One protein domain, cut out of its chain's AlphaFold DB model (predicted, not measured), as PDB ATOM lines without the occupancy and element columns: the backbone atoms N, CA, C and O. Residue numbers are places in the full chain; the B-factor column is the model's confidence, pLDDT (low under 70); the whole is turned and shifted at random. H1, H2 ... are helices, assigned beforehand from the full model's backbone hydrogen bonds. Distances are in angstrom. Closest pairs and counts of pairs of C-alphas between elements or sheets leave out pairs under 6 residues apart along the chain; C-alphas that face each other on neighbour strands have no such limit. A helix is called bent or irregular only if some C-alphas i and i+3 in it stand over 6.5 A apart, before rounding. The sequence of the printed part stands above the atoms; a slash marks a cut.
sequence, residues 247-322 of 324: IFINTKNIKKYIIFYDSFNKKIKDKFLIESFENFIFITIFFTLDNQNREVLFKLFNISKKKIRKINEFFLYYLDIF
ATOM      1  N   ILE A 247     323.570 250.190  66.177       64.88
ATOM      2  CA  ILE A 247     324.907 250.223  66.775       64.88
ATOM      3  C   ILE A 247     325.212 248.947  67.551       64.88
ATOM      4  O   ILE A 247     324.472 248.547  68.450       64.88
ATOM      5  N   PHE A 248     326.374 248.361  67.260       65.56
ATOM      6  CA  PHE A 248     326.926 247.249  68.024       65.56
ATOM      7  C   PHE A 248     327.840 247.755  69.142       65.56
ATOM      8  O   PHE A 248     328.850 248.403  68.878       65.56
ATOM      9  N   ILE A 249     327.526 247.419  70.395       64.50
ATOM     10  CA  ILE A 249     328.362 247.783  71.547       64.50
ATOM     11  C   ILE A 249     329.184 246.584  71.989       64.50
ATOM     12  O   ILE A 249     328.655 245.577  72.468       64.50
ATOM     13  N   ASN A 250     330.506 246.716  71.883       65.25
ATOM     14  CA  ASN A 250     331.424 245.728  72.422       65.25
ATOM     15  C   ASN A 250     331.573 245.918  73.940       65.25
ATOM     16  O   ASN A 250     332.308 246.783  74.419       65.25
ATOM     17  N   THR A 251     330.909 245.062  74.713       65.12
ATOM     18  CA  THR A 251     330.921 245.135  76.180       65.12
ATOM     19  C   THR A 251     332.223 244.647  76.823       65.12
ATOM     20  O   THR A 251     332.451 244.919  78.003       65.12
ATOM     21  N   LYS A 252     333.113 243.980  76.070       66.56
ATOM     22  CA  LYS A 252     334.326 243.322  76.599       66.56
ATOM     23  C   LYS A 252     335.296 244.301  77.273       66.56
ATOM     24  O   LYS A 252     335.956 243.932  78.240       66.56
ATOM     25  N   ASN A 253     335.343 245.550  76.802       66.38
ATOM     26  CA  ASN A 253     336.273 246.566  77.305       66.38
ATOM     27  C   ASN A 253     335.653 247.533  78.324       66.38
ATOM     28  O   ASN A 253     336.395 248.223  79.018       66.38
ATOM     29  N   ILE A 254     334.322 247.550  78.483       69.12
ATOM     30  CA  ILE A 254     333.634 248.499  79.379       69.12
ATOM     31  C   ILE A 254     334.114 248.340  80.828       69.12
ATOM     32  O   ILE A 254     334.390 249.333  81.494       69.12
ATOM     33  N   LYS A 255     334.318 247.098  81.285       67.69
ATOM     34  CA  LYS A 255     334.878 246.809  82.615       67.69
ATOM     35  C   LYS A 255     336.249 247.434  82.845       67.69
ATOM     36  O   LYS A 255     336.482 247.989  83.912       67.69
ATOM     37  N   LYS A 256     337.143 247.362  81.852       70.19
ATOM     38  CA  LYS A 256     338.476 247.968  81.955       70.19
ATOM     39  C   LYS A 256     338.339 249.475  82.151       70.19
ATOM     40  O   LYS A 256     338.878 250.012  83.107       70.19
ATOM     41  N   TYR A 257     337.535 250.131  81.316       70.56
ATOM     42  CA  TYR A 257     337.317 251.573  81.400       70.56
ATOM     43  C   TYR A 257     336.715 252.016  82.742       70.56
ATOM     44  O   TYR A 257     337.160 253.021  83.291       70.56
ATOM     45  N   ILE A 258     335.767 251.251  83.302       69.31
ATOM     46  CA  ILE A 258     335.189 251.508  84.635       69.31
ATOM     47  C   ILE A 258     336.283 251.584  85.704       69.31
ATOM     48  O   ILE A 258     336.317 252.548  86.463       69.31
ATOM     49  N   ILE A 259     337.192 250.604  85.732       71.12
ATOM     50  CA  ILE A 259     338.273 250.523  86.729       71.12
ATOM     51  C   ILE A 259     339.191 251.753  86.648       71.12
ATOM     52  O   ILE A 259     339.660 252.250  87.669       71.12
ATOM     53  N   PHE A 260     339.417 252.288  85.446       73.44
ATOM     54  CA  PHE A 260     340.278 253.456  85.264       73.44
ATOM     55  C   PHE A 260     339.650 254.768  85.723       73.44
ATOM     56  O   PHE A 260     340.391 255.694  86.057       73.44
ATOM     57  N   TYR A 261     338.321 254.876  85.774       76.19
ATOM     58  CA  TYR A 261     337.671 256.141  86.114       76.19
ATOM     59  C   TYR A 261     338.118 256.696  87.474       76.19
ATOM     60  O   TYR A 261     338.354 257.901  87.622       76.19
ATOM     61  N   ASP A 262     338.269 255.816  88.461       74.69
ATOM     62  CA  ASP A 262     338.659 256.195  89.819       74.69
ATOM     63  C   ASP A 262     340.140 256.585  89.918       74.69
ATOM     64  O   ASP A 262     340.504 257.382  90.778       74.69
ATOM     65  N   SER A 263     340.977 256.128  88.979       78.81
ATOM     66  CA  SER A 263     342.389 256.525  88.895       78.81
ATOM     67  C   SER A 263     342.585 257.976  88.428       78.81
ATOM     68  O   SER A 263     343.619 258.590  88.701       78.81
ATOM     69  N   PHE A 264     341.595 258.565  87.744       79.81
ATOM     70  CA  PHE A 264     341.710 259.935  87.252       79.81
ATOM     71  C   PHE A 264     341.478 260.950  88.373       79.81
ATOM     72  O   PHE A 264     340.412 261.006  88.996       79.81
ATOM     73  N   ASN A 265     342.459 261.830  88.571       84.31
ATOM     74  CA  ASN A 265     342.305 262.972  89.465       84.31
ATOM     75  C   ASN A 265     341.304 264.002  88.901       84.31
ATOM     76  O   ASN A 265     340.976 264.015  87.710       84.31
ATOM     77  N   LYS A 266     340.848 264.914  89.767       85.19
ATOM     78  CA  LYS A 266     339.884 265.964  89.408       85.19
ATOM     79  C   LYS A 266     340.342 266.810  88.212       85.19
ATOM     80  O   LYS A 266     339.554 267.070  87.315       85.19
ATOM     81  N   LYS A 267     341.631 267.160  88.134       85.75
ATOM     82  CA  LYS A 267     342.190 267.966  87.033       85.75
ATOM     83  C   LYS A 267     342.014 267.285  85.671       85.75
ATOM     84  O   LYS A 267     341.711 267.962  84.692       85.75
ATOM     85  N   ILE A 268     342.194 265.966  85.602       82.94
ATOM     86  CA  ILE A 268     341.947 265.174  84.390       82.94
ATOM     87  C   ILE A 268     340.447 265.146  84.083       82.94
ATOM     88  O   ILE A 268     340.054 265.441  82.954       82.94
ATOM     89  N   LYS A 269     339.610 264.854  85.087       84.62
ATOM     90  CA  LYS A 269     338.153 264.772  84.912       84.62
ATOM     91  C   LYS A 269     337.558 266.083  84.380       84.62
ATOM     92  O   LYS A 269     336.829 266.059  83.386       84.62
ATOM     93  N   ASP A 270     337.972 267.213  84.950       84.81
ATOM     94  CA  ASP A 270     337.559 268.560  84.540       84.81
ATOM     95  C   ASP A 270     338.090 268.908  83.132       84.81
ATOM     96  O   ASP A 270     337.347 269.394  82.276       84.81
ATOM     97  N   LYS A 271     339.369 268.602  82.837       84.56
ATOM     98  CA  LYS A 271     340.001 268.876  81.525       84.56
ATOM     99  C   LYS A 271     339.223 268.256  80.362       84.56
ATOM    100  O   LYS A 271     339.190 268.840  79.269       84.56
ATOM    101  N   PHE A 272     338.639 267.084  80.593       81.38
ATOM    102  CA  PHE A 272     337.992 266.260  79.578       81.38
ATOM    103  C   PHE A 272     336.460 266.208  79.681       81.38
ATOM    104  O   PHE A 272     335.825 265.549  78.860       81.38
ATOM    105  N   LEU A 273     335.856 266.956  80.613       79.88
ATOM    106  CA  LEU A 273     334.400 267.012  80.824       79.88
ATOM    107  C   LEU A 273     333.782 265.642  81.168       79.88
ATOM    108  O   LEU A 273     332.659 265.330  80.753       79.88
ATOM    109  N   ILE A 274     334.523 264.831  81.924       76.75
ATOM    110  CA  ILE A 274     334.109 263.516  82.439       76.75
ATOM    111  C   ILE A 274     333.973 263.560  83.967       76.75
ATOM    112  O   ILE A 274     334.363 262.645  84.676       76.75
ATOM    113  N   GLU A 275     333.439 264.666  84.478       78.19
ATOM    114  CA  GLU A 275     333.318 264.958  85.914       78.19
ATOM    115  C   GLU A 275     332.458 263.938  86.671       78.19
ATOM    116  O   GLU A 275     332.662 263.716  87.864       78.19
ATOM    117  N   SER A 276     331.497 263.317  85.978       77.56
ATOM    118  CA  SER A 276     330.620 262.297  86.543       77.56
ATOM    119  C   SER A 276     330.885 260.933  85.904       77.56
ATOM    120  O   SER A 276     331.115 260.833  84.693       77.56
ATOM    121  N   PHE A 277     330.821 259.876  86.719       73.06
ATOM    122  CA  PHE A 277     331.077 258.498  86.287       73.06
ATOM    123  C   PHE A 277     330.146 258.089  85.149       73.06
ATOM    124  O   PHE A 277     330.527 257.396  84.218       73.06
ATOM    125  N   GLU A 278     328.923 258.588  85.167       71.38
ATOM    126  CA  GLU A 278     327.885 258.201  84.223       71.38
ATOM    127  C   GLU A 278     328.065 258.907  82.897       71.38
ATOM    128  O   GLU A 278     327.877 258.295  81.852       71.38
ATOM    129  N   ASN A 279     328.508 260.170  82.929       74.25
ATOM    130  CA  ASN A 279     328.999 260.831  81.731       74.25
ATOM    131  C   ASN A 279     330.183 260.052  81.157       74.25
ATOM    132  O   ASN A 279     330.202 259.807  79.955       74.25
ATOM    133  N   PHE A 280     331.132 259.630  81.995       76.31
ATOM    134  CA  PHE A 280     332.270 258.833  81.554       76.31
ATOM    135  C   PHE A 280     331.844 257.501  80.921       76.31
ATOM    136  O   PHE A 280     332.298 257.207  79.821       76.31
ATOM    137  N   ILE A 281     330.949 256.724  81.536       70.94
ATOM    138  CA  ILE A 281     330.479 255.437  80.993       70.94
ATOM    139  C   ILE A 281     329.655 255.620  79.725       70.94
ATOM    140  O   ILE A 281     329.888 254.922  78.739       70.94
ATOM    141  N   PHE A 282     328.757 256.601  79.709       73.06
ATOM    142  CA  PHE A 282     327.997 256.966  78.519       73.06
ATOM    143  C   PHE A 282     328.929 257.320  77.350       73.06
ATOM    144  O   PHE A 282     328.750 256.830  76.237       73.06
ATOM    145  N   ILE A 283     329.981 258.098  77.619       72.12
ATOM    146  CA  ILE A 283     331.016 258.463  76.644       72.12
ATOM    147  C   ILE A 283     331.868 257.252  76.240       72.12
ATOM    148  O   ILE A 283     332.190 257.078  75.071       72.12
ATOM    149  N   THR A 284     332.223 256.401  77.193       69.75
ATOM    150  CA  THR A 284     333.051 255.214  76.976       69.75
ATOM    151  C   THR A 284     332.368 254.220  76.045       69.75
ATOM    152  O   THR A 284     333.006 253.675  75.147       69.75
ATOM    153  N   ILE A 285     331.058 254.018  76.208       67.88
ATOM    154  CA  ILE A 285     330.270 253.174  75.304       67.88
ATOM    155  C   ILE A 285     330.350 253.709  73.875       67.88
ATOM    156  O   ILE A 285     330.537 252.914  72.958       67.88
ATOM    157  N   PHE A 286     330.324 255.030  73.673       68.62
ATOM    158  CA  PHE A 286     330.512 255.609  72.340       68.62
ATOM    159  C   PHE A 286     331.856 255.247  71.719       68.62
ATOM    160  O   PHE A 286     331.937 255.067  70.512       68.62
ATOM    161  N   PHE A 287     332.910 255.097  72.515       66.06
ATOM    162  CA  PHE A 287     334.224 254.719  71.997       66.06
ATOM    163  C   PHE A 287     334.386 253.245  71.671       66.06
ATOM    164  O   PHE A 287     335.316 252.887  70.957       66.06
ATOM    165  N   THR A 288     333.476 252.392  72.134       68.56
ATOM    166  CA  THR A 288     333.431 250.999  71.666       68.56
ATOM    167  C   THR A 288     332.882 250.872  70.240       68.56
ATOM    168  O   THR A 288     332.821 249.760  69.719       68.56
ATOM    169  N   LEU A 289     332.498 251.994  69.619       69.25
ATOM    170  CA  LEU A 289     331.894 252.075  68.294       69.25
ATOM    171  C   LEU A 289     332.894 252.579  67.252       69.25
ATOM    172  O   LEU A 289     333.786 253.377  67.555       69.25
ATOM    173  N   ASP A 290     332.692 252.176  66.000       70.75
ATOM    174  CA  ASP A 290     333.409 252.752  64.863       70.75
ATOM    175  C   ASP A 290     333.096 254.252  64.661       70.75
ATOM    176  O   ASP A 290     332.181 254.830  65.254       70.75
ATOM    177  N   ASN A 291     333.892 254.917  63.817       71.75
ATOM    178  CA  ASN A 291     333.787 256.360  63.573       71.75
ATOM    179  C   ASN A 291     332.397 256.788  63.085       71.75
ATOM    180  O   ASN A 291     331.894 257.823  63.522       71.75
ATOM    181  N   GLN A 292     331.781 256.000  62.202       72.00
ATOM    182  CA  GLN A 292     330.495 256.330  61.596       72.00
ATOM    183  C   GLN A 292     329.381 256.292  62.649       72.00
ATOM    184  O   GLN A 292     328.612 257.247  62.788       72.00
ATOM    185  N   ASN A 293     329.361 255.241  63.466       72.56
ATOM    186  CA  ASN A 293     328.407 255.061  64.554       72.56
ATOM    187  C   ASN A 293     328.564 256.116  65.661       72.56
ATOM    188  O   ASN A 293     327.572 256.577  66.237       72.56
ATOM    189  N   ARG A 294     329.793 256.588  65.918       75.56
ATOM    190  CA  ARG A 294     330.043 257.699  66.853       75.56
ATOM    191  C   ARG A 294     329.387 259.001  66.410       75.56
ATOM    192  O   ARG A 294     328.753 259.673  67.226       75.56
ATOM    193  N   GLU A 295     329.508 259.361  65.134       76.50
ATOM    194  CA  GLU A 295     328.899 260.592  64.622       76.50
ATOM    195  C   GLU A 295     327.372 260.560  64.680       76.50
ATOM    196  O   GLU A 295     326.752 261.568  65.036       76.50
ATOM    197  N   VAL A 296     326.768 259.405  64.377       77.25
ATOM    198  CA  VAL A 296     325.315 259.202  64.479       77.25
ATOM    199  C   VAL A 296     324.841 259.450  65.911       77.25
ATOM    200  O   VAL A 296     323.900 260.218  66.113       77.25
ATOM    201  N   LEU A 297     325.529 258.906  66.921       77.06
ATOM    202  CA  LEU A 297     325.154 259.128  68.324       77.06
ATOM    203  C   LEU A 297     325.392 260.547  68.811       77.06
ATOM    204  O   LEU A 297     324.573 261.079  69.565       77.06
ATOM    205  N   PHE A 298     326.489 261.182  68.400       80.00
ATOM    206  CA  PHE A 298     326.733 262.574  68.764       80.00
ATOM    207  C   PHE A 298     325.643 263.497  68.227       80.00
ATOM    208  O   PHE A 298     325.201 264.388  68.957       80.00
ATOM    209  N   LYS A 299     325.180 263.251  66.993       80.75
ATOM    210  CA  LYS A 299     324.030 263.949  66.409       80.75
ATOM    211  C   LYS A 299     322.750 263.620  67.167       80.75
ATOM    212  O   LYS A 299     322.073 264.543  67.603       80.75
ATOM    213  N   LEU A 300     322.464 262.336  67.399       80.12
ATOM    214  CA  LEU A 300     321.258 261.900  68.105       80.12
ATOM    215  C   LEU A 300     321.129 262.583  69.471       80.12
ATOM    216  O   LEU A 300     320.086 263.145  69.784       80.12
ATOM    217  N   PHE A 301     322.196 262.592  70.270       81.81
ATOM    218  CA  PHE A 301     322.189 263.138  71.629       81.81
ATOM    219  C   PHE A 301     322.545 264.625  71.730       81.81
ATOM    220  O   PHE A 301     322.792 265.111  72.848       81.81
ATOM    221  N   ASN A 302     322.591 265.331  70.594       81.94
ATOM    222  CA  ASN A 302     322.925 266.753  70.501       81.94
ATOM    223  C   ASN A 302     324.199 267.107  71.295       81.94
ATOM    224  O   ASN A 302     324.235 268.051  72.090       81.94
ATOM    225  N   ILE A 303     325.253 266.299  71.146       81.50
ATOM    226  CA  ILE A 303     326.520 266.526  71.847       81.50
ATOM    227  C   ILE A 303     327.254 267.693  71.180       81.50
ATOM    228  O   ILE A 303     327.497 267.695  69.976       81.50
ATOM    229  N   SER A 304     327.632 268.704  71.966       83.69
ATOM    230  CA  SER A 304     328.298 269.895  71.429       83.69
ATOM    231  C   SER A 304     329.678 269.571  70.844       83.69
ATOM    232  O   SER A 304     330.420 268.756  71.395       83.69
ATOM    233  N   LYS A 305     330.081 270.283  69.780       84.38
ATOM    234  CA  LYS A 305     331.411 270.131  69.148       84.38
ATOM    235  C   LYS A 305     332.562 270.239  70.156       84.38
ATOM    236  O   LYS A 305     333.520 269.475  70.087       84.38
ATOM    237  N   LYS A 306     332.445 271.146  71.136       84.69
ATOM    238  CA  LYS A 306     333.410 271.288  72.239       84.69
ATOM    239  C   LYS A 306     333.529 269.996  73.048       84.69
ATOM    240  O   LYS A 306     334.643 269.554  73.318       84.69
ATOM    241  N   LYS A 307     332.394 269.393  73.425       81.06
ATOM    242  CA  LYS A 307     332.368 268.147  74.196       81.06
ATOM    243  C   LYS A 307     332.915 266.983  73.369       81.06
ATOM    244  O   LYS A 307     333.753 266.261  73.885       81.06
ATOM    245  N   ILE A 308     332.564 266.884  72.083       80.25
ATOM    246  CA  ILE A 308     333.137 265.888  71.155       80.25
ATOM    247  C   ILE A 308     334.667 266.008  71.085       80.25
ATOM    248  O   ILE A 308     335.367 265.006  71.214       80.25
ATOM    249  N   ARG A 309     335.208 267.227  70.941       83.44
ATOM    250  CA  ARG A 309     336.664 267.437  70.901       83.44
ATOM    251  C   ARG A 309     337.339 266.960  72.187       83.44
ATOM    252  O   ARG A 309     338.326 266.242  72.119       83.44
ATOM    253  N   LYS A 310     336.786 267.317  73.351       83.81
ATOM    254  CA  LYS A 310     337.314 266.904  74.663       83.81
ATOM    255  C   LYS A 310     337.261 265.401  74.889       83.81
ATOM    256  O   LYS A 310     338.228 264.831  75.378       83.81
ATOM    257  N   ILE A 311     336.163 264.786  74.476       77.44
ATOM    258  CA  ILE A 311     335.975 263.341  74.441       77.44
ATOM    259  C   ILE A 311     337.107 262.695  73.623       77.44
ATOM    260  O   ILE A 311     337.822 261.843  74.142       77.44
ATOM    261  N   ASN A 312     337.352 263.152  72.391       78.25
ATOM    262  CA  ASN A 312     338.423 262.610  71.546       78.25
ATOM    263  C   ASN A 312     339.835 262.849  72.122       78.25
ATOM    264  O   ASN A 312     340.653 261.933  72.103       78.25
ATOM    265  N   GLU A 313     340.115 264.041  72.669       83.56
ATOM    266  CA  GLU A 313     341.390 264.346  73.348       83.56
ATOM    267  C   GLU A 313     341.641 263.388  74.532       83.56
ATOM    268  O   GLU A 313     342.767 262.934  74.727       83.56
ATOM    269  N   PHE A 314     340.601 263.066  75.313       79.19
ATOM    270  CA  PHE A 314     340.695 262.122  76.429       79.19
ATOM    271  C   PHE A 314     341.052 260.715  75.967       79.19
ATOM    272  O   PHE A 314     341.838 260.036  76.614       79.19
ATOM    273  N   PHE A 315     340.475 260.273  74.854       73.62
ATOM    274  CA  PHE A 315     340.710 258.928  74.355       73.62
ATOM    275  C   PHE A 315     342.138 258.738  73.841       73.62
ATOM    276  O   PHE A 315     342.751 257.722  74.140       73.62
ATOM    277  N   LEU A 316     342.688 259.729  73.132       76.38
ATOM    278  CA  LEU A 316     344.103 259.717  72.747       76.38
ATOM    279  C   LEU A 316     344.996 259.651  73.990       76.38
ATOM    280  O   LEU A 316     345.831 258.763  74.102       76.38
ATOM    281  N   TYR A 317     344.714 260.504  74.979       78.31
ATOM    282  CA  TYR A 317     345.397 260.473  76.272       78.31
ATOM    283  C   TYR A 317     345.282 259.110  76.975       78.31
ATOM    284  O   TYR A 317     346.238 258.650  77.591       78.31
ATOM    285  N   TYR A 318     344.128 258.447  76.887       70.81
ATOM    286  CA  TYR A 318     343.919 257.115  77.449       70.81
ATOM    287  C   TYR A 318     344.739 256.041  76.718       70.81
ATOM    288  O   TYR A 318     345.387 255.234  77.378       70.81
ATOM    289  N   LEU A 319     344.719 256.030  75.379       68.12
ATOM    290  CA  LEU A 319     345.477 255.071  74.566       68.12
ATOM    291  C   LEU A 319     346.989 255.202  74.776       68.12
ATOM    292  O   LEU A 319     347.678 254.187  74.803       68.12
ATOM    293  N   ASP A 320     347.481 256.427  74.971       71.31
ATOM    294  CA  ASP A 320     348.899 256.692  75.235       71.31
ATOM    295  C   ASP A 320     349.358 256.123  76.588       71.31
ATOM    296  O   ASP A 320     350.512 255.727  76.744       71.31
ATOM    297  N   ILE A 321     348.466 256.082  77.581       69.06
ATOM    298  CA  ILE A 321     348.786 255.613  78.940       69.06
ATOM    299  C   ILE A 321     348.537 254.110  79.089       69.06
ATOM    300  O   ILE A 321     349.222 253.442  79.863       69.06
ATOM    301  N   PHE A 322     347.571 253.568  78.346       63.56
ATOM    302  CA  PHE A 322     347.160 252.170  78.424       63.56
ATOM    303  C   PHE A 322     347.069 251.553  77.021       63.56
ATOM    304  O   PHE A 322     345.956 251.294  76.541       63.56
TER     305      PHE A 322
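What this domain is: This is residues 247 to 322 of the 324 residues of a protein of Fusobacterium sp. FSA-380-WT-3A (UniProt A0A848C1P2). Five mostly crossed helices cluster together: H3 lies near the middle, H1 packs on it, H5 runs crosswise to H3, H2 packs on H5, and H4 lies near H3's last residues. The 76 printed residues, all helix by class, hold H1 to H5 in order and no named strand. The whole is compact, radius of gyration of the C-alphas 11.9 A, spanning 30 by 28 by 22 A.

How they stand to each other: H1, residues 251 to 261, touches H3, residues 277 to 287, at a steep tilt of 41 degrees, opposite ways; their closest C-alphas, Tyr 261 and Phe 277, are 7.0 A apart. H2, residues 266 to 272, touches residues 310 to 314 alone of H5, residues 305 to 321; the closest C-alphas, Phe 272 and Lys 310, are 5.0 A apart. H3 and H4, residues 291 to 300, only just touch, with 3 pairs of C-alphas within 8 A, the closest Phe 286 and Arg 294 at 5.9 A. H3 and H5 are close but not clearly touching, about perpendicular at 82 degrees. Every O i to N i+4 pair is within hydrogen-bond range in H2, H4 and H5, but 5 of 7 in H1 and 6 of 7 in H3.

Where its parts are: H1, 16.3 A long, begins at C-alpha 251 (330.921, 245.135, 76.180) and is only just irregular: C-alphas 252 and 255 are 7.0 A apart. H2 measures 10.0 A, H3 15.1 A and H4 14.4 A. H5, 24.7 A, ends at C-alpha 321 (348.786, 255.613, 78.940).

The domain as a whole: The printed part has no cut, and its four links are tight. Low pLDDT, under 70, includes residues 247 to 255 and 284 to 289.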